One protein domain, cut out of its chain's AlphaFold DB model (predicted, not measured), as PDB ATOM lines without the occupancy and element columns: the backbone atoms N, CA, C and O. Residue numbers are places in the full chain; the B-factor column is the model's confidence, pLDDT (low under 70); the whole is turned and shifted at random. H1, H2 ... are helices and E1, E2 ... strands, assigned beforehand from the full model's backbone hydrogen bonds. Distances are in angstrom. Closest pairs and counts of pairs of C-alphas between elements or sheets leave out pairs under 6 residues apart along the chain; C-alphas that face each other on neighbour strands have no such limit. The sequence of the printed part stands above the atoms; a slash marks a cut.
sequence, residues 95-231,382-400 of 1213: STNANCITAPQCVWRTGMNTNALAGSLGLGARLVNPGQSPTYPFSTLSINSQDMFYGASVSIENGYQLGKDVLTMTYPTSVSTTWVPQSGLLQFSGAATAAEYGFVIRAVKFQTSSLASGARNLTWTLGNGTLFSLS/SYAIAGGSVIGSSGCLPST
ATOM      1  N   SER A  95     162.793 169.967 189.351       64.88
ATOM      2  CA  SER A  95     162.544 168.846 188.435       64.88
ATOM      3  C   SER A  95     162.674 169.236 186.959       64.88
ATOM      4  O   SER A  95     162.651 168.368 186.088       64.88
ATOM      5  N   THR A  96     162.834 170.531 186.665       71.56
ATOM      6  CA  THR A  96     162.980 171.066 185.309       71.56
ATOM      7  C   THR A  96     164.191 171.986 185.201       71.56
ATOM      8  O   THR A  96     164.509 172.743 186.121       71.56
ATOM      9  N   ASN A  97     164.840 171.959 184.034       77.69
ATOM     10  CA  ASN A  97     165.973 172.831 183.721       77.69
ATOM     11  C   ASN A  97     165.606 174.318 183.881       77.69
ATOM     12  O   ASN A  97     166.350 175.073 184.495       77.69
ATOM     13  N   ALA A  98     164.418 174.713 183.412       77.44
ATOM     14  CA  ALA A  98     163.945 176.096 183.465       77.44
ATOM     15  C   ALA A  98     163.866 176.656 184.894       77.44
ATOM     16  O   ALA A  98     164.241 177.801 185.116       77.44
ATOM     17  N   ASN A  99     163.435 175.844 185.863       75.62
ATOM     18  CA  ASN A  99     163.374 176.265 187.263       75.62
ATOM     19  C   ASN A  99     164.733 176.131 187.967       75.62
ATOM     20  O   ASN A  99     164.980 176.793 188.965       75.62
ATOM     21  N   CYS A 100     165.618 175.276 187.454       73.69
ATOM     22  CA  CYS A 100     166.957 175.104 187.999       73.69
ATOM     23  C   CYS A 100     167.846 176.321 187.745       73.69
ATOM     24  O   CYS A 100     168.493 176.820 188.660       73.69
ATOM     25  N   ILE A 101     167.855 176.815 186.505       75.25
ATOM     26  CA  ILE A 101     168.747 177.899 186.070       75.25
ATOM     27  C   ILE A 101     168.344 179.279 186.602       75.25
ATOM     28  O   ILE A 101     169.129 180.219 186.516       75.25
ATOM     29  N   THR A 102     167.132 179.424 187.145       74.38
ATOM     30  CA  THR A 102     166.688 180.662 187.807       74.38
ATOM     31  C   THR A 102     167.222 180.783 189.232       74.38
ATOM     32  O   THR A 102     167.213 181.879 189.793       74.38
ATOM     33  N   ALA A 103     167.722 179.690 189.816       71.31
ATOM     34  CA  ALA A 103     168.389 179.686 191.107       71.31
ATOM     35  C   ALA A 103     169.914 179.815 190.907       71.31
ATOM     36  O   ALA A 103     170.544 178.863 190.456       71.31
ATOM     37  N   PRO A 104     170.548 180.944 191.282       65.81
ATOM     38  CA  PRO A 104     171.968 181.192 191.002       65.81
ATOM     39  C   PRO A 104     172.935 180.217 191.701       65.81
ATOM     40  O   PRO A 104     174.075 180.074 191.270       65.81
ATOM     41  N   GLN A 105     172.482 179.515 192.746       62.91
ATOM     42  CA  GLN A 105     173.243 178.452 193.422       62.91
ATOM     43  C   GLN A 105     173.187 177.077 192.720       62.91
ATOM     44  O   GLN A 105     173.862 176.135 193.146       62.91
ATOM     45  N   CYS A 106     172.401 176.936 191.650       70.38
ATOM     46  CA  CYS A 106     172.082 175.654 191.034       70.38
ATOM     47  C   CYS A 106     172.527 175.561 189.571       70.38
ATOM     48  O   CYS A 106     172.490 176.527 188.815       70.38
ATOM     49  N   VAL A 107     172.923 174.358 189.157       74.88
ATOM     50  CA  VAL A 107     173.293 174.010 187.784       74.88
ATOM     51  C   VAL A 107     172.557 172.739 187.382       74.88
ATOM     52  O   VAL A 107     172.519 171.749 188.116       74.88
ATOM     53  N   TRP A 108     171.985 172.750 186.181       79.00
ATOM     54  CA  TRP A 108     171.357 171.568 185.611       79.00
ATOM     55  C   TRP A 108     172.411 170.637 185.009       79.00
ATOM     56  O   TRP A 108     173.109 171.003 184.062       79.00
ATOM     57  N   ARG A 109     172.514 169.410 185.526       76.88
ATOM     58  CA  ARG A 109     173.392 168.372 184.974       76.88
ATOM     59  C   ARG A 109     172.599 167.409 184.105       76.88
ATOM     60  O   ARG A 109     171.604 166.835 184.535       76.88
ATOM     61  N   THR A 110     173.079 167.181 182.891       73.06
ATOM     62  CA  THR A 110     172.436 166.296 181.907       73.06
ATOM     63  C   THR A 110     172.860 164.831 182.029       73.06
ATOM     64  O   THR A 110     172.282 163.981 181.361       73.06
ATOM     65  N   GLY A 111     173.869 164.519 182.853       65.25
ATOM     66  CA  GLY A 111     174.401 163.158 182.986       65.25
ATOM     67  C   GLY A 111     175.222 162.672 181.780       65.25
ATOM     68  O   GLY A 111     175.429 161.472 181.638       65.25
ATOM     69  N   MET A 112     175.702 163.577 180.910       60.09
ATOM     70  CA  MET A 112     176.445 163.226 179.683       60.09
ATOM     71  C   MET A 112     177.636 162.288 179.932       60.09
ATOM     72  O   MET A 112     177.778 161.300 179.218       60.09
ATOM     73  N   ASN A 113     178.434 162.529 180.976       57.62
ATOM     74  CA  ASN A 113     179.593 161.687 181.307       57.62
ATOM     75  C   ASN A 113     179.181 160.254 181.676       57.62
ATOM     76  O   ASN A 113     179.856 159.291 181.327       57.62
ATOM     77  N   THR A 114     178.040 160.102 182.348       62.00
ATOM     78  CA  THR A 114     177.470 158.797 182.693       62.00
ATOM     79  C   THR A 114     176.978 158.066 181.453       62.00
ATOM     80  O   THR A 114     177.215 156.871 181.323       62.00
ATOM     81  N   ASN A 115     176.340 158.774 180.522       64.50
ATOM     82  CA  ASN A 115     175.895 158.184 179.261       64.50
ATOM     83  C   ASN A 115     177.087 157.758 178.388       64.50
ATOM     84  O   ASN A 115     177.044 156.683 177.797       64.50
ATOM     85  N   ALA A 116     178.163 158.550 178.360       59.41
ATOM     86  CA  ALA A 116     179.402 158.204 177.666       59.41
ATOM     87  C   ALA A 116     180.085 156.968 178.281       59.41
ATOM     88  O   ALA A 116     180.464 156.059 177.548       59.41
ATOM     89  N   LEU A 117     180.171 156.893 179.616       54.47
ATOM     90  CA  LEU A 117     180.710 155.725 180.326       54.47
ATOM     91  C   LEU A 117     179.837 154.474 180.138       54.47
ATOM     92  O   LEU A 117     180.349 153.379 179.940       54.47
ATOM     93  N   ALA A 118     178.511 154.611 180.177       57.69
ATOM     94  CA  ALA A 118     177.611 153.499 179.884       57.69
ATOM     95  C   ALA A 118     177.793 153.008 178.441       57.69
ATOM     96  O   ALA A 118     177.847 151.803 178.207       57.69
ATOM     97  N   GLY A 119     177.956 153.940 177.497       54.78
ATOM     98  CA  GLY A 119     178.248 153.647 176.098       54.78
ATOM     99  C   GLY A 119     179.575 152.913 175.903       54.78
ATOM    100  O   GLY A 119     179.605 151.917 175.183       54.78
ATOM    101  N   SER A 120     180.651 153.338 176.575       58.12
ATOM    102  CA  SER A 120     181.955 152.660 176.493       58.12
ATOM    103  C   SER A 120     181.942 151.252 177.093       58.12
ATOM    104  O   SER A 120     182.710 150.402 176.651       58.12
ATOM    105  N   LEU A 121     181.047 150.986 178.051       51.38
ATOM    106  CA  LEU A 121     180.851 149.671 178.670       51.38
ATOM    107  C   LEU A 121     179.768 148.818 177.982       51.38
ATOM    108  O   LEU A 121     179.546 147.678 178.385       51.38
ATOM    109  N   GLY A 122     179.062 149.346 176.974       65.81
ATOM    110  CA  GLY A 122     177.938 148.651 176.333       65.81
ATOM    111  C   GLY A 122     176.736 148.412 177.261       65.81
ATOM    112  O   GLY A 122     175.972 147.470 177.054       65.81
ATOM    113  N   LEU A 123     176.567 149.242 178.294       76.19
ATOM    114  CA  LEU A 123     175.530 149.118 179.320       76.19
ATOM    115  C   LEU A 123     174.442 150.187 179.182       76.19
ATOM    116  O   LEU A 123     174.614 151.232 178.557       76.19
ATOM    117  N   GLY A 124     173.306 149.953 179.842       74.50
ATOM    118  CA  GLY A 124     172.271 150.970 179.991       74.50
ATOM    119  C   GLY A 124     172.647 152.013 181.045       74.50
ATOM    120  O   GLY A 124     172.941 151.655 182.191       74.50
ATOM    121  N   ALA A 125     172.561 153.295 180.689       80.69
ATOM    122  CA  ALA A 125     172.637 154.388 181.653       80.69
ATOM    123  C   ALA A 125     171.291 154.588 182.363       80.69
ATOM    124  O   ALA A 125     170.212 154.473 181.766       80.69
ATOM    125  N   ARG A 126     171.346 154.926 183.646       84.75
ATOM    126  CA  ARG A 126     170.240 155.506 184.401       84.75
ATOM    127  C   ARG A 126     170.737 156.760 185.081       84.75
ATOM    128  O   ARG A 126     171.878 156.841 185.524       84.75
ATOM    129  N   LEU A 127     169.859 157.740 185.172       83.31
ATOM    130  CA  LEU A 127     170.176 158.973 185.852       83.31
ATOM    131  C   LEU A 127     169.325 159.090 187.109       83.31
ATOM    132  O   LEU A 127     168.171 158.655 187.141       83.31
ATOM    133  N   VAL A 128     169.922 159.645 188.153       81.62
ATOM    134  CA  VAL A 128     169.285 159.894 189.440       81.62
ATOM    135  C   VAL A 128     169.558 161.333 189.838       81.62
ATOM    136  O   VAL A 128     170.658 161.839 189.624       81.62
ATOM    137  N   ASN A 129     168.562 161.996 190.415       78.31
ATOM    138  CA  ASN A 129     168.799 163.241 191.129       78.31
ATOM    139  C   ASN A 129     169.005 162.886 192.615       78.31
ATOM    140  O   ASN A 129     168.075 162.346 193.223       78.31
ATOM    141  N   PRO A 130     170.207 163.089 193.185       78.12
ATOM    142  CA  PRO A 130     170.471 162.893 194.604       78.12
ATOM    143  C   PRO A 130     169.347 163.417 195.505       78.12
ATOM    144  O   PRO A 130     168.814 164.503 195.304       78.12
ATOM    145  N   GLY A 131     168.938 162.616 196.488       65.12
ATOM    146  CA  GLY A 131     167.883 162.959 197.445       65.12
ATOM    147  C   GLY A 131     166.456 163.015 196.877       65.12
ATOM    148  O   GLY A 131     165.562 163.456 197.598       65.12
ATOM    149  N   GLN A 132     166.226 162.582 195.632       71.38
ATOM    150  CA  GLN A 132     164.900 162.458 195.004       71.38
ATOM    151  C   GLN A 132     164.443 160.986 194.908       71.38
ATOM    152  O   GLN A 132     165.004 160.099 195.563       71.38
ATOM    153  N   SER A 133     163.389 160.736 194.120       71.94
ATOM    154  CA  SER A 133     162.817 159.409 193.873       71.94
ATOM    155  C   SER A 133     163.866 158.387 193.409       71.94
ATOM    156  O   SER A 133     164.700 158.714 192.559       71.94
ATOM    157  N   PRO A 134     163.809 157.138 193.910       81.12
ATOM    158  CA  PRO A 134     164.720 156.080 193.489       81.12
ATOM    159  C   PRO A 134     164.623 155.782 191.991       81.12
ATOM    160  O   PRO A 134     163.545 155.847 191.396       81.12
ATOM    161  N   THR A 135     165.744 155.389 191.396       85.56
ATOM    162  CA  THR A 135     165.810 154.917 190.007       85.56
ATOM    163  C   THR A 135     165.864 153.392 189.962       85.56
ATOM    164  O   THR A 135     166.334 152.758 190.906       85.56
ATOM    165  N   TYR A 136     165.391 152.796 188.868       87.94
ATOM    166  CA  TYR A 136     165.380 151.345 188.664       87.94
ATOM    167  C   TYR A 136     166.514 150.965 187.704       87.94
ATOM    168  O   TYR A 136     166.362 151.153 186.487       87.94
ATOM    169  N   PRO A 137     167.649 150.442 188.211       89.31
ATOM    170  CA  PRO A 137     168.851 150.226 187.405       89.31
ATOM    171  C   PRO A 137     168.603 149.240 186.260       89.31
ATOM    172  O   PRO A 137     169.075 149.423 185.142       89.31
ATOM    173  N   PHE A 138     167.770 148.230 186.520       91.00
ATOM    174  CA  PHE A 138     167.527 147.109 185.613       91.00
ATOM    175  C   PHE A 138     166.088 147.064 185.103       91.00
ATOM    176  O   PHE A 138     165.568 145.990 184.820       91.00
ATOM    177  N   SER A 139     165.429 148.219 184.955       83.31
ATOM    178  CA  SER A 139     164.014 148.296 184.546       83.31
ATOM    179  C   SER A 139     163.681 147.576 183.229       83.31
ATOM    180  O   SER A 139     162.529 147.211 183.003       83.31
ATOM    181  N   THR A 140     164.681 147.349 182.372       79.88
ATOM    182  CA  THR A 140     164.563 146.665 181.075       79.88
ATOM    183  C   THR A 140     164.974 145.189 181.107       79.88
ATOM    184  O   THR A 140     164.880 144.521 180.081       79.88
ATOM    185  N   LEU A 141     165.447 144.663 182.243       85.38
ATOM    186  CA  LEU A 141     165.901 143.274 182.360       85.38
ATOM    187  C   LEU A 141     164.732 142.315 182.147       85.38
ATOM    188  O   LEU A 141     163.788 142.345 182.930       85.38
ATOM    189  N   SER A 142     164.795 141.440 181.144       84.69
ATOM    190  CA  SER A 142     163.796 140.391 180.908       84.69
ATOM    191  C   SER A 142     164.467 139.029 180.817       84.69
ATOM    192  O   SER A 142     165.302 138.812 179.942       84.69
ATOM    193  N   ILE A 143     164.068 138.114 181.698       86.75
ATOM    194  CA  ILE A 143     164.508 136.719 181.702       86.75
ATOM    195  C   ILE A 143     163.251 135.863 181.593       86.75
ATOM    196  O   ILE A 143     162.369 135.947 182.440       86.75
ATOM    197  N   ASN A 144     163.161 135.059 180.536       85.88
ATOM    198  CA  ASN A 144     161.996 134.222 180.251       85.88
ATOM    199  C   ASN A 144     162.392 132.737 180.321       85.88
ATOM    200  O   ASN A 144     162.257 132.015 179.337       85.88
ATOM    201  N   SER A 145     162.923 132.298 181.469       85.12
ATOM    202  CA  SER A 145     163.272 130.893 181.730       85.12
ATOM    203  C   SER A 145     162.681 130.401 183.053       85.12
ATOM    204  O   SER A 145     162.543 131.164 184.009       85.12
ATOM    205  N   GLN A 146     162.325 129.117 183.082       86.31
ATOM    206  CA  GLN A 146     161.801 128.402 184.250       86.31
ATOM    207  C   GLN A 146     162.887 127.613 184.995       86.31
ATOM    208  O   GLN A 146     162.580 126.896 185.944       86.31
ATOM    209  N   ASP A 147     164.148 127.731 184.575       86.88
ATOM    210  CA  ASP A 147     165.261 127.095 185.274       86.88
ATOM    211  C   ASP A 147     165.318 127.581 186.723       86.88
ATOM    212  O   ASP A 147     165.116 128.763 187.009       86.88
ATOM    213  N   MET A 148     165.579 126.655 187.637       88.31
ATOM    214  CA  MET A 148     165.624 126.931 189.066       88.31
ATOM    215  C   MET A 148     166.988 127.472 189.485       88.31
ATOM    216  O   MET A 148     168.019 126.863 189.205       88.31
ATOM    217  N   PHE A 149     166.976 128.564 190.244       89.44
ATOM    218  CA  PHE A 149     168.153 129.185 190.838       89.44
ATOM    219  C   PHE A 149     168.013 129.238 192.356       89.44
ATOM    220  O   PHE A 149     166.918 129.377 192.907       89.44
ATOM    221  N   TYR A 150     169.151 129.152 193.034       87.69
ATOM    222  CA  TYR A 150     169.241 129.390 194.465       87.69
ATOM    223  C   TYR A 150     170.074 130.650 194.664       87.69
ATOM    224  O   TYR A 150     171.282 130.616 194.455       87.69
ATOM    225  N   GLY A 151     169.421 131.754 195.014       90.00
ATOM    226  CA  GLY A 151     170.019 133.068 195.240       90.00
ATOM    227  C   GLY A 151     170.371 133.891 193.993       90.00
ATOM    228  O   GLY A 151     170.423 133.393 192.868       90.00
ATOM    229  N   ALA A 152     170.623 135.175 194.231       93.44
ATOM    230  CA  ALA A 152     171.122 136.161 193.274       93.44
ATOM    231  C   ALA A 152     171.802 137.310 194.036       93.44
ATOM    232  O   ALA A 152     171.661 137.425 195.257       93.44
ATOM    233  N   SER A 153     172.488 138.197 193.322       93.88
ATOM    234  CA  SER A 153     173.169 139.356 193.905       93.88
ATOM    235  C   SER A 153     173.012 140.586 193.018       93.88
ATOM    236  O   SER A 153     173.052 140.471 191.794       93.88
ATOM    237  N   VAL A 154     172.903 141.768 193.629       95.00
ATOM    238  CA  VAL A 154     173.103 143.066 192.970       95.00
ATOM    239  C   VAL A 154     174.151 143.864 193.739       95.00
ATOM    240  O   VAL A 154     173.975 144.122 194.926       95.00
ATOM    241  N   SER A 155     175.223 144.284 193.074       91.50
ATOM    242  CA  SER A 155     176.349 144.997 193.684       91.50
ATOM    243  C   SER A 155     176.544 146.367 193.050       91.50
ATOM    244  O   SER A 155     176.397 146.511 191.839       91.50
ATOM    245  N   ILE A 156     176.917 147.370 193.845       86.81
ATOM    246  CA  ILE A 156     177.518 148.605 193.331       86.81
ATOM    247  C   ILE A 156     179.026 148.351 193.239       86.81
ATOM    248  O   ILE A 156     179.757 148.577 194.204       86.81
ATOM    249  N   GLU A 157     179.472 147.817 192.103       81.81
ATOM    250  CA  GLU A 157     180.852 147.384 191.848       81.81
ATOM    251  C   GLU A 157     181.837 148.548 192.013       81.81
ATOM    252  O   GLU A 157     182.739 148.461 192.842       81.81
ATOM    253  N   ASN A 158     181.593 149.669 191.319       74.69
ATOM    254  CA  ASN A 158     182.456 150.853 191.345       74.69
ATOM    255  C   ASN A 158     181.697 152.128 191.723       74.69
ATOM    256  O   ASN A 158     180.516 152.292 191.407       74.69
ATOM    257  N   GLY A 159     182.410 153.051 192.374       71.94
ATOM    258  CA  GLY A 159     181.921 154.384 192.735       71.94
ATOM    259  C   GLY A 159     181.041 154.448 193.988       71.94
ATOM    260  O   GLY A 159     180.610 155.543 194.329       71.94
ATOM    261  N   TYR A 160     180.777 153.321 194.663       77.06
ATOM    262  CA  TYR A 160     179.916 153.236 195.852       77.06
ATOM    263  C   TYR A 160     180.272 154.269 196.936       77.06
ATOM    264  O   TYR A 160     181.422 154.348 197.361       77.06
ATOM    265  N   GLN A 161     179.280 155.022 197.409       75.38
ATOM    266  CA  GLN A 161     179.413 155.991 198.497       75.38
ATOM    267  C   GLN A 161     178.767 155.438 199.766       75.38
ATOM    268  O   GLN A 161     177.539 155.412 199.904       75.38
ATOM    269  N   LEU A 162     179.611 154.999 200.700       72.50
ATOM    270  CA  LEU A 162     179.177 154.400 201.958       72.50
ATOM    271  C   LEU A 162     178.230 155.334 202.727       72.50
ATOM    272  O   LEU A 162     178.512 156.513 202.922       72.50
ATOM    273  N   GLY A 163     177.084 154.798 203.148       68.81
ATOM    274  CA  GLY A 163     176.066 155.536 203.908       68.81
ATOM    275  C   GLY A 163     175.225 156.530 203.096       68.81
ATOM    276  O   GLY A 163     174.237 157.035 203.621       68.81
ATOM    277  N   LYS A 164     175.568 156.787 201.827       71.12
ATOM    278  CA  LYS A 164     174.846 157.711 200.936       71.12
ATOM    279  C   LYS A 164     174.125 156.982 199.807       71.12
ATOM    280  O   LYS A 164     173.046 157.408 199.408       71.12
ATOM    281  N   ASP A 165     174.711 155.901 199.299       81.25
ATOM    282  CA  ASP A 165     174.116 155.037 198.283       81.25
ATOM    283  C   ASP A 165     173.420 153.839 198.934       81.25
ATOM    284  O   ASP A 165     173.979 153.165 199.807       81.25
ATOM    285  N   VAL A 166     172.207 153.541 198.473       84.12
ATOM    286  CA  VAL A 166     171.365 152.473 199.016       84.12
ATOM    287  C   VAL A 166     170.690 151.704 197.883       84.12
ATOM    288  O   VAL A 166     170.078 152.297 196.990       84.12
ATOM    289  N   LEU A 167     170.759 150.372 197.954       87.81
ATOM    290  CA  LEU A 167     169.911 149.477 197.169       87.81
ATOM    291  C   LEU A 167     168.783 148.929 198.039       87.81
ATOM    292  O   LEU A 167     169.015 148.407 199.126       87.81
ATOM    293  N   THR A 168     167.556 149.012 197.539       86.12
ATOM    294  CA  THR A 168     166.378 148.412 198.177       86.12
ATOM    295  C   THR A 168     165.602 147.577 197.175       86.12
ATOM    296  O   THR A 168     165.637 147.822 195.970       86.12
ATOM    297  N   MET A 169     164.865 146.592 197.674       82.94
ATOM    298  CA  MET A 169     163.875 145.864 196.893       82.94
ATOM    299  C   MET A 169     162.618 145.707 197.743       82.94
ATOM    300  O   MET A 169     162.700 145.384 198.926       82.94
ATOM    301  N   THR A 170     161.453 145.933 197.138       70.19
ATOM    302  CA  THR A 170     160.147 145.665 197.751       70.19
ATOM    303  C   THR A 170     159.281 144.987 196.699       70.19
ATOM    304  O   THR A 170     158.753 145.655 195.812       70.19
ATOM    305  N   TYR A 171     159.202 143.659 196.746       64.38
ATOM    306  CA  TYR A 171     158.437 142.854 195.802       64.38
ATOM    307  C   TYR A 171     157.929 141.595 196.529       64.38
ATOM    308  O   TYR A 171     158.740 140.902 197.148       64.38
ATOM    309  N   PRO A 172     156.612 141.316 196.540       58.28
ATOM    310  CA  PRO A 172     156.062 140.163 197.248       58.28
ATOM    311  C   PRO A 172     156.471 138.864 196.542       58.28
ATOM    312  O   PRO A 172     155.968 138.560 195.464       58.28
ATOM    313  N   THR A 173     157.403 138.112 197.135       69.88
ATOM    314  CA  THR A 173     157.913 136.831 196.610       69.88
ATOM    315  C   THR A 173     158.338 135.895 197.740       69.88
ATOM    316  O   THR A 173     158.365 136.289 198.905       69.88
ATOM    317  N   SER A 174     158.711 134.665 197.388       73.12
ATOM    318  CA  SER A 174     159.391 133.705 198.266       73.12
ATOM    319  C   SER A 174     160.892 133.988 198.462       73.12
ATOM    320  O   SER A 174     161.545 133.267 199.215       73.12
ATOM    321  N   VAL A 175     161.454 135.003 197.793       82.62
ATOM    322  CA  VAL A 175     162.881 135.352 197.843       82.62
ATOM    323  C   VAL A 175     163.119 136.379 198.948       82.62
ATOM    324  O   VAL A 175     162.509 137.449 198.966       82.62
ATOM    325  N   SER A 176     164.035 136.077 199.866       86.44
ATOM    326  CA  SER A 176     164.452 137.002 200.922       86.44
ATOM    327  C   SER A 176     165.592 137.899 200.445       86.44
ATOM    328  O   SER A 176     166.479 137.440 199.724       86.44
ATOM    329  N   THR A 177     165.604 139.161 200.881       87.25
ATOM    330  CA  THR A 177     166.609 140.157 200.485       87.25
ATOM    331  C   THR A 177     167.370 140.708 201.687       87.25
ATOM    332  O   THR A 177     166.786 140.956 202.738       87.25
ATOM    333  N   THR A 178     168.682 140.902 201.543       87.56
ATOM    334  CA  THR A 178     169.553 141.471 202.585       87.56
ATOM    335  C   THR A 178     170.465 142.532 201.982       87.56
ATOM    336  O   THR A 178     171.271 142.235 201.102       87.56
ATOM    337  N   TRP A 179     170.341 143.776 202.446       87.62
ATOM    338  CA  TRP A 179     171.261 144.863 202.099       87.62
ATOM    339  C   TRP A 179     172.469 144.842 203.038       87.62
ATOM    340  O   TRP A 179     172.295 144.838 204.255       87.62
ATOM    341  N   VAL A 180     173.677 144.854 202.475       80.12
ATOM    342  CA  VAL A 180     174.958 144.906 203.189       80.12
ATOM    343  C   VAL A 180     175.617 146.262 202.896       80.12
ATOM    344  O   VAL A 180     176.294 146.412 201.873       80.12
ATOM    345  N   PRO A 181     175.411 147.283 203.755       73.50
ATOM    346  CA  PRO A 181     175.874 148.645 203.492       73.50
ATOM    347  C   PRO A 181     177.392 148.754 203.341       73.50
ATOM    348  O   PRO A 181     177.868 149.503 202.505       73.50
ATOM    349  N   GLN A 182     178.174 148.001 204.114       73.75
ATOM    350  CA  GLN A 182     179.637 148.112 204.123       73.75
ATOM    351  C   GLN A 182     180.253 147.780 202.760       73.75
ATOM    352  O   GLN A 182     181.251 148.379 202.370       73.75
ATOM    353  N   SER A 183     179.639 146.852 202.026       70.25
ATOM    354  CA  SER A 183     180.099 146.407 200.713       70.25
ATOM    355  C   SER A 183     179.273 146.975 199.559       70.25
ATOM    356  O   SER A 183     179.673 146.848 198.404       70.25
ATOM    357  N   GLY A 184     178.142 147.632 199.816       79.81
ATOM    358  CA  GLY A 184     177.245 148.094 198.759       79.81
ATOM    359  C   GLY A 184     176.592 146.937 197.986       79.81
ATOM    360  O   GLY A 184     176.416 147.032 196.769       79.81
ATOM    361  N   LEU A 185     176.277 145.839 198.683       88.19
ATOM    362  CA  LEU A 185     175.774 144.586 198.115       88.19
ATOM    363  C   LEU A 185     174.348 144.278 198.594       88.19
ATOM    364  O   LEU A 185     174.084 144.224 199.791       88.19
ATOM    365  N   LEU A 186     173.434 144.015 197.661       92.06
ATOM    366  CA  LEU A 186     172.093 143.496 197.921       92.06
ATOM    367  C   LEU A 186     172.046 142.006 197.555       92.06
ATOM    368  O   LEU A 186     172.138 141.646 196.380       92.06
ATOM    369  N   GLN A 187     171.913 141.149 198.562       91.44
ATOM    370  CA  GLN A 187     171.867 139.695 198.411       91.44
ATOM    371  C   GLN A 187     170.429 139.191 198.384       91.44
ATOM    372  O   GLN A 187     169.582 139.660 199.147       91.44
ATOM    373  N   PHE A 188     170.176 138.199 197.539       92.62
ATOM    374  CA  PHE A 188     168.906 137.496 197.423       92.62
ATOM    375  C   PHE A 188     169.126 136.019 197.746       92.62
ATOM    376  O   PHE A 188     170.070 135.409 197.241       92.62
ATOM    377  N   SER A 189     168.245 135.423 198.547       89.69
ATOM    378  CA  SER A 189     168.289 133.996 198.878       89.69
ATOM    379  C   SER A 189     166.909 133.350 198.801       89.69
ATOM    380  O   SER A 189     165.889 133.999 199.015       89.69
ATOM    381  N   GLY A 190     166.889 132.053 198.496       87.62
ATOM    382  CA  GLY A 190     165.671 131.276 198.262       87.62
ATOM    383  C   GLY A 190     165.741 130.507 196.944       87.62
ATOM    384  O   GLY A 190     166.558 130.811 196.075       87.62
ATOM    385  N   ALA A 191     164.904 129.485 196.794       89.75
ATOM    386  CA  ALA A 191     164.732 128.809 195.511       89.75
ATOM    387  C   ALA A 191     163.649 129.541 194.708       89.75
ATOM    388  O   ALA A 191     162.534 129.705 195.203       89.75
ATOM    389  N   ALA A 192     163.982 129.981 193.496       88.75
ATOM    390  CA  ALA A 192     163.043 130.612 192.571       88.75
ATOM    391  C   ALA A 192     163.503 130.403 191.124       88.75
ATOM    392  O   ALA A 192     164.666 130.084 190.861       88.75
ATOM    393  N   THR A 193     162.593 130.567 190.174       90.44
ATOM    394  CA  THR A 193     162.908 130.474 188.744       90.44
ATOM    395  C   THR A 193     163.748 131.665 188.271       90.44
ATOM    396  O   THR A 193     163.716 132.752 188.854       90.44
ATOM    397  N   ALA A 194     164.482 131.500 187.169       88.81
ATOM    398  CA  ALA A 194     165.247 132.577 186.537       88.81
ATOM    399  C   ALA A 194     164.362 133.784 186.181       88.81
ATOM    400  O   ALA A 194     164.776 134.934 186.329       88.81
ATOM    401  N   ALA A 195     163.130 133.526 185.726       88.31
ATOM    402  CA  ALA A 195     162.145 134.561 185.439       88.31
ATOM    403  C   ALA A 195     161.740 135.342 186.698       88.31
ATOM    404  O   ALA A 195     161.726 136.572 186.669       88.31
ATOM    405  N   GLU A 196     161.471 134.657 187.813       88.94
ATOM    406  CA  GLU A 196     161.169 135.300 189.100       88.94
ATOM    407  C   GLU A 196     162.336 136.158 189.592       88.94
ATOM    408  O   GLU A 196     162.127 137.318 189.950       88.94
ATOM    409  N   TYR A 197     163.572 135.656 189.519       91.19
ATOM    410  CA  TYR A 197     164.752 136.471 189.816       91.19
ATOM    411  C   TYR A 197     164.892 137.670 188.875       91.19
ATOM    412  O   TYR A 197     165.225 138.764 189.326       91.19
ATOM    413  N   GLY A 198     164.574 137.508 187.589       90.56
ATOM    414  CA  GLY A 198     164.516 138.609 186.630       90.56
ATOM    415  C   GLY A 198     163.536 139.709 187.054       90.56
ATOM    416  O   GLY A 198     163.876 140.891 186.974       90.56
ATOM    417  N   PHE A 199     162.353 139.348 187.561       87.75
ATOM    418  CA  PHE A 199     161.383 140.310 188.105       87.75
ATOM    419  C   PHE A 199     161.875 140.976 189.393       87.75
ATOM    420  O   PHE A 199     161.764 142.195 189.531       87.75
ATOM    421  N   VAL A 200     162.463 140.201 190.306       89.12
ATOM    422  CA  VAL A 200     163.021 140.694 191.572       89.12
ATOM    423  C   VAL A 200     164.149 141.700 191.327       89.12
ATOM    424  O   VAL A 200     164.129 142.796 191.885       89.12
ATOM    425  N   ILE A 201     165.094 141.382 190.439       92.50
ATOM    426  CA  ILE A 201     166.220 142.262 190.087       92.50
ATOM    427  C   ILE A 201     165.721 143.515 189.355       92.50
ATOM    428  O   ILE A 201     166.200 144.618 189.621       92.50
ATOM    429  N   ARG A 202     164.707 143.390 188.487       90.25
ATOM    430  CA  ARG A 202     164.051 144.542 187.839       90.25
ATOM    431  C   ARG A 202     163.410 145.494 188.859       90.25
ATOM    432  O   ARG A 202     163.378 146.700 188.619       90.25
ATOM    433  N   ALA A 203     162.919 144.969 189.983       86.38
ATOM    434  CA  ALA A 203     162.301 145.739 191.064       86.38
ATOM    435  C   ALA A 203     163.312 146.394 192.026       86.38
ATOM    436  O   ALA A 203     162.895 147.125 192.931       86.38
ATOM    437  N   VAL A 204     164.618 146.163 191.845       91.94
ATOM    438  CA  VAL A 204     165.657 146.822 192.643       91.94
ATOM    439  C   VAL A 204     165.654 148.319 192.374       91.94
ATOM    440  O   VAL A 204     165.631 148.777 191.230       91.94
ATOM    441  N   LYS A 205     165.700 149.080 193.461       90.25
ATOM    442  CA  LYS A 205     165.732 150.535 193.487       90.25
ATOM    443  C   LYS A 205     167.100 150.982 193.966       90.25
ATOM    444  O   LYS A 205     167.554 150.555 195.025       90.25
ATOM    445  N   PHE A 206     167.720 151.874 193.210       90.69
ATOM    446  CA  PHE A 206     168.891 152.618 193.643       90.69
ATOM    447  C   PHE A 206     168.474 154.014 194.088       90.69
ATOM    448  O   PHE A 206     167.771 154.728 193.365       90.69
ATOM    449  N   GLN A 207     168.949 154.415 195.259       84.31
ATOM    450  CA  GLN A 207     168.810 155.766 195.772       84.31
ATOM    451  C   GLN A 207     170.168 156.260 196.261       84.31
ATOM    452  O   GLN A 207     170.948 155.498 196.826       84.31
ATOM    453  N   THR A 208     170.442 157.543 196.046       79.50
ATOM    454  CA  THR A 208     171.649 158.190 196.551       79.50
ATOM    455  C   THR A 208     171.312 159.542 197.152       79.50
ATOM    456  O   THR A 208     170.453 160.252 196.626       79.50
ATOM    457  N   SER A 209     171.977 159.909 198.240       72.94
ATOM    458  CA  SER A 209     172.024 161.285 198.747       72.94
ATOM    459  C   SER A 209     173.356 161.976 198.457       72.94
ATOM    460  O   SER A 209     173.528 163.122 198.849       72.94
ATOM    461  N   SER A 210     174.298 161.287 197.805       72.12
ATOM    462  CA  SER A 210     175.630 161.815 197.513       72.12
ATOM    463  C   SER A 210     175.578 162.814 196.360       72.12
ATOM    464  O   SER A 210     175.083 162.493 195.279       72.12
ATOM    465  N   LEU A 211     176.208 163.973 196.546       65.88
ATOM    466  CA  LEU A 211     176.416 164.967 195.488       65.88
ATOM    467  C   LEU A 211     177.627 164.666 194.584       65.88
ATOM    468  O   LEU A 211     177.837 165.374 193.596       65.88
ATOM    469  N   ALA A 212     178.400 163.610 194.876       64.00
ATOM    470  CA  ALA A 212     179.523 163.190 194.040       64.00
ATOM    471  C   ALA A 212     179.089 162.936 192.593       64.00
ATOM    472  O   ALA A 212     178.174 162.152 192.330       64.00
ATOM    473  N   SER A 213     179.816 163.536 191.652       58.44
ATOM    474  CA  SER A 213     179.537 163.417 190.220       58.44
ATOM    475  C   SER A 213     180.086 162.154 189.562       58.44
ATOM    476  O   SER A 213     179.824 161.932 188.380       58.44
ATOM    477  N   GLY A 214     180.856 161.343 190.295       62.75
ATOM    478  CA  GLY A 214     181.319 160.045 189.810       62.75
ATOM    479  C   GLY A 214     180.134 159.139 189.475       62.75
ATOM    480  O   GLY A 214     179.110 159.176 190.158       62.75
ATOM    481  N   ALA A 215     180.255 158.326 188.429       75.25
ATOM    482  CA  ALA A 215     179.245 157.324 188.109       75.25
ATOM    483  C   ALA A 215     179.299 156.138 189.092       75.25
ATOM    484  O   ALA A 215     180.293 155.931 189.791       75.25
ATOM    485  N   ARG A 216     178.220 155.360 189.155       81.62
ATOM    486  CA  ARG A 216     178.138 154.081 189.865       81.62
ATOM    487  C   ARG A 216     177.981 152.969 188.847       81.62
ATOM    488  O   ARG A 216     177.049 153.024 188.048       81.62
ATOM    489  N   ASN A 217     178.823 151.947 188.910       84.56
ATOM    490  CA  ASN A 217     178.623 150.746 188.102       84.56
ATOM    491  C   ASN A 217     177.894 149.725 188.961       84.56
ATOM    492  O   ASN A 217     178.402 149.331 190.007       84.56
ATOM    493  N   LEU A 218     176.696 149.334 188.544       92.75
ATOM    494  CA  LEU A 218     175.912 148.315 189.217       92.75
ATOM    495  C   LEU A 218     175.950 147.033 188.404       92.75
ATOM    496  O   LEU A 218     175.718 147.066 187.196       92.75
ATOM    497  N   THR A 219     176.161 145.910 189.077       93.69
ATOM    498  CA  THR A 219     176.101 144.573 188.490       93.69
ATOM    499  C   THR A 219     175.020 143.743 189.135       93.69
ATOM    500  O   THR A 219     174.667 143.948 190.294       93.69
ATOM    501  N   TRP A 220     174.488 142.795 188.378       94.69
ATOM    502  CA  TRP A 220     173.623 141.748 188.894       94.69
ATOM    503  C   TRP A 220     174.108 140.389 188.403       94.69
ATOM    504  O   TRP A 220     174.701 140.288 187.329       94.69
ATOM    505  N   THR A 221     173.846 139.346 189.182       94.94
ATOM    506  CA  THR A 221     174.127 137.960 188.801       94.94
ATOM    507  C   THR A 221     173.169 136.996 189.492       94.94
ATOM    508  O   THR A 221     172.703 137.265 190.601       94.94
ATOM    509  N   LEU A 222     172.851 135.884 188.830       93.12
ATOM    510  CA  LEU A 222     172.119 134.769 189.420       93.12
ATOM    511  C   LEU A 222     173.089 133.775 190.070       93.12
ATOM    512  O   LEU A 222     174.154 133.483 189.538       93.12
ATOM    513  N   GLY A 223     172.681 133.175 191.185       90.00
ATOM    514  CA  GLY A 223     173.478 132.218 191.948       90.00
ATOM    515  C   GLY A 223     173.862 132.724 193.336       90.00
ATOM    516  O   GLY A 223     174.172 133.894 193.552       90.00
ATOM    517  N   ASN A 224     173.826 131.804 194.297       86.88
ATOM    518  CA  ASN A 224     174.025 132.105 195.705       86.88
ATOM    519  C   ASN A 224     175.460 132.547 196.004       86.88
ATOM    520  O   ASN A 224     176.399 131.781 195.776       86.88
ATOM    521  N   GLY A 225     175.612 133.736 196.590       86.44
ATOM    522  CA  GLY A 225     176.907 134.242 197.049       86.44
ATOM    523  C   GLY A 225     177.923 134.468 195.927       86.44
ATOM    524  O   GLY A 225     179.118 134.540 196.203       86.44
ATOM    525  N   THR A 226     177.464 134.549 194.677       92.00
ATOM    526  CA  THR A 226     178.302 134.858 193.520       92.00
ATOM    527  C   THR A 226     178.205 136.347 193.201       92.00
ATOM    528  O   THR A 226     177.124 136.935 193.298       92.00
ATOM    529  N   LEU A 227     179.327 136.955 192.810       92.44
ATOM    530  CA  LEU A 227     179.398 138.293 192.222       92.44
ATOM    531  C   LEU A 227     179.935 138.220 190.797       92.44
ATOM    532  O   LEU A 227     180.731 137.344 190.480       92.44
ATOM    533  N   PHE A 228     179.518 139.169 189.968       91.31
ATOM    534  CA  PHE A 228     179.981 139.329 188.595       91.31
ATOM    535  C   PHE A 228     180.787 140.621 188.468       91.31
ATOM    536  O   PHE A 228     180.370 141.651 189.014       91.31
ATOM    537  N   SER A 229     181.906 140.564 187.743       86.81
ATOM    538  CA  SER A 229     182.702 141.746 187.402       86.81
ATOM    539  C   SER A 229     182.447 142.200 185.971       86.81
ATOM    540  O   SER A 229     182.559 141.412 185.032       86.81
ATOM    541  N   LEU A 230     182.185 143.494 185.786       78.94
ATOM    542  CA  LEU A 230     182.073 144.086 184.450       78.94
ATOM    543  C   LEU A 230     183.410 144.164 183.717       78.94
ATOM    544  O   LEU A 230     183.416 144.115 182.490       78.94
ATOM    545  N   SER A 231     184.522 144.316 184.442       73.25
ATOM    546  CA  SER A 231     185.841 144.481 183.822       73.25
ATOM    547  C   SER A 231     186.405 143.183 183.260       73.25
ATOM    548  O   SER A 231     187.091 143.228 182.243       73.25
ATOM    549  N   SER A 382     170.811 129.672 177.527       74.94
ATOM    550  CA  SER A 382     170.491 130.465 176.331       74.94
ATOM    551  C   SER A 382     170.106 131.921 176.631       74.94
ATOM    552  O   SER A 382     169.672 132.647 175.736       74.94
ATOM    553  N   TYR A 383     170.242 132.356 177.885       77.12
ATOM    554  CA  TYR A 383     169.874 133.685 178.374       77.12
ATOM    555  C   TYR A 383     170.943 134.232 179.329       77.12
ATOM    556  O   TYR A 383     171.771 133.490 179.852       77.12
ATOM    557  N   ALA A 384     170.926 135.550 179.550       81.19
ATOM    558  CA  ALA A 384     171.886 136.211 180.428       81.19
ATOM    559  C   ALA A 384     171.651 135.836 181.900       81.19
ATOM    560  O   ALA A 384     170.530 135.935 182.398       81.19
ATOM    561  N   ILE A 385     172.726 135.462 182.593       87.69
ATOM    562  CA  ILE A 385     172.752 135.185 184.040       87.69
ATOM    563  C   ILE A 385     173.481 136.265 184.846       87.69
ATOM    564  O   ILE A 385     173.559 136.177 186.071       87.69
ATOM    565  N   ALA A 386     174.005 137.283 184.166       91.81
ATOM    566  CA  ALA A 386     174.575 138.480 184.756       91.81
ATOM    567  C   ALA A 386     174.488 139.660 183.785       91.81
ATOM    568  O   ALA A 386     174.236 139.496 182.588       91.81
ATOM    569  N   GLY A 387     174.703 140.862 184.308       87.62
ATOM    570  CA  GLY A 387     174.772 142.088 183.525       87.62
ATOM    571  C   GLY A 387     175.014 143.304 184.407       87.62
ATOM    572  O   GLY A 387     175.267 143.177 185.606       87.62
ATOM    573  N   GLY A 388     174.908 144.498 183.825       91.19
ATOM    574  CA  GLY A 388     175.125 145.732 184.569       91.19
ATOM    575  C   GLY A 388     174.363 146.946 184.053       91.19
ATOM    576  O   GLY A 388     173.695 146.914 183.019       91.19
ATOM    577  N   SER A 389     174.443 148.025 184.822       88.75
ATOM    578  CA  SER A 389     173.923 149.351 184.498       88.75
ATOM    579  C   SER A 389     174.834 150.403 185.119       88.75
ATOM    580  O   SER A 389     175.430 150.175 186.170       88.75
ATOM    581  N   VAL A 390     174.935 151.562 184.478       85.31
ATOM    582  CA  VAL A 390     175.676 152.702 185.018       85.31
ATOM    583  C   VAL A 390     174.682 153.732 185.530       85.31
ATOM    584  O   VAL A 390     173.780 154.139 184.797       85.31
ATOM    585  N   ILE A 391     174.852 154.176 186.773       83.62
ATOM    586  CA  ILE A 391     174.042 155.236 187.372       83.62
ATOM    587  C   ILE A 391     174.857 156.511 187.503       83.62
ATOM    588  O   ILE A 391     175.986 156.502 187.986       83.62
ATOM    589  N   GLY A 392     174.263 157.623 187.093       80.12
ATOM    590  CA  GLY A 392     174.868 158.943 187.161       80.12
ATOM    591  C   GLY A 392     173.977 159.963 187.825       80.12
ATOM    592  O   GLY A 392     172.754 159.855 187.782       80.12
ATOM    593  N   SER A 393     174.591 161.001 188.378       77.12
ATOM    594  CA  SER A 393     173.862 162.164 188.872       77.12
ATOM    595  C   SER A 393     173.359 163.027 187.702       77.12
ATOM    596  O   SER A 393     174.156 163.462 186.865       77.12
ATOM    597  N   SER A 394     172.061 163.323 187.651       75.38
ATOM    598  CA  SER A 394     171.465 164.299 186.727       75.38
ATOM    599  C   SER A 394     170.333 165.075 187.383       75.38
ATOM    600  O   SER A 394     169.761 164.630 188.374       75.38
ATOM    601  N   GLY A 395     169.933 166.168 186.748       75.62
ATOM    602  CA  GLY A 395     168.905 167.065 187.243       75.62
ATOM    603  C   GLY A 395     169.533 168.303 187.854       75.62
ATOM    604  O   GLY A 395     170.698 168.626 187.598       75.62
ATOM    605  N   CYS A 396     168.740 169.028 188.626       73.00
ATOM    606  CA  CYS A 396     169.220 170.233 189.263       73.00
ATOM    607  C   CYS A 396     170.110 169.879 190.456       73.00
ATOM    608  O   CYS A 396     169.727 169.071 191.294       73.00
ATOM    609  N   LEU A 397     171.318 170.433 190.491       73.50
ATOM    610  CA  LEU A 397     172.321 170.159 191.516       73.50
ATOM    611  C   LEU A 397     173.034 171.456 191.906       73.50
ATOM    612  O   LEU A 397     173.085 172.374 191.089       73.50
ATOM    613  N   PRO A 398     173.601 171.560 193.117       66.69
ATOM    614  CA  PRO A 398     174.419 172.710 193.482       66.69
ATOM    615  C   PRO A 398     175.587 172.899 192.505       66.69
ATOM    616  O   PRO A 398     176.208 171.928 192.060       66.69
ATOM    617  N   SER A 399     175.885 174.156 192.162       58.97
ATOM    618  CA  SER A 399     176.957 174.519 191.219       58.97
ATOM    619  C   SER A 399     178.329 173.978 191.648       58.97
ATOM    620  O   SER A 399     179.121 173.579 190.798       58.97
ATOM    621  N   THR A 400     178.564 173.882 192.964       60.47
ATOM    622  CA  THR A 400     179.696 173.201 193.621       60.47
ATOM    623  C   THR A 400     179.290 172.788 195.052       60.47
ATOM    624  O   THR A 400     178.715 173.618 195.750       60.47
TER     625      THR A 400
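What this domain is: This is residues 95 to 231 and 382 to 400 of the 1213 residues of the protein "Transmembrane protein, putative" of Bodo saltans (UniProt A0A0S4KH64). A six-stranded sheet, curled like part of a barrel, makes the body; H3 and the small strand pair E4 and E7 lie on its inner side, while H2 covers E2 and E10 from the other side. E10 runs on into E11, which pairs with E1 and, with H1, makes a small tip at one end of the long axis. The printed part has 156 residues, with three named helices and eleven named strands in the order H1 E1 H2 E2 E3 E4 E5 E6 H3 E7 E8 E9 E10 E11. The large sheet is mixed, in the order E2, E10, E8, E3, E6, E5, and the class is mixed, helices and strands. The whole is compact, with a radius of gyration of the C-alphas of 16.3 A, and elongated, spanning 54 by 28 by 24 A.

Where its parts are: H1 is residues 97 to 100, beginning at C-alpha 97 (165.973, 172.831, 183.721), and E1 is 106 to 109. H2 is 112 to 120, 12.3 A long, and E2 is 124 to 128. E3, residues 148 to 158, is 29.3 A long and bends by 51 degrees at residue 151, near C-alpha 151 (170.019, 133.068, 195.240). E4 is 165 to 169 and E5 176 to 180. E6, residues 185 to 193, is 21.3 A long and bends by 81 degrees at residue 190. H3 is 194 to 202, 12.1 A long; E7 is 204 to 208. E8, 216 to 222, is 20.2 A long, and E9 is 226 to 228. E10, 386 to 393, is 24.0 A long. E11, 395 to 398, ends at C-alpha 398 (174.419, 172.710, 193.482).

How they stand to each other: The large sheet is strongly twisted. Edge strand E2 is parallel to E10, with N 126 and O 390 at 2.8 A. The other neighbours are antiparallel: E10 and E8 have N 218 and O 389 at 2.8 A, E8 and E3 N 219 and O 155 at 2.8 A, E3 and E6 N 186 and O 154 at 2.8 A, and the hairpin E5 and E6 N 178 and O 187 at 2.8 A. H2 is on the sheet at a height of 8.2 A, over E2 and E10; the C-alphas of Thr 114 and Gly 392 are its closest to E10, 5.2 A. H3 is on the opposite face at 8.0 A, over E3, giving three layers, helices on both faces of a sheet. Both run along the strands. In H2 and H3 every O i to N i+4 pair is within hydrogen-bond range; H1 is too short for one. E4 and E7 are antiparallel, with N 205 and O 168 at 2.8 A. The closest C-alphas of E4 and E6 are those of Leu 167 and Leu 186, 6.4 A. E9 pairs with no named strand; its closest C-alpha pair with E8 is Phe 228 and Thr 221, 6.0 A. E1 and E11 are antiparallel, with N 107 and O 397 at 2.8 A. The closest C-alphas of H1 and E11 are those of Cys 100 and Cys 396, 5.5 A.

The domain as a whole: The two C-alphas farthest apart, those of Pro 104 and Asp 147, are 54.8 A apart. Residues 232 to 381 are not printed, and C-alphas 231 and 382 are 22.1 A apart across this cut, which lies in the link from E9 to E10. The link from E2 to E3, residues 129 to 147, is long. Mean pLDDT of the printed part is 79.6; 27 residues are under 70, among them 111 to 122 and 211 to 214.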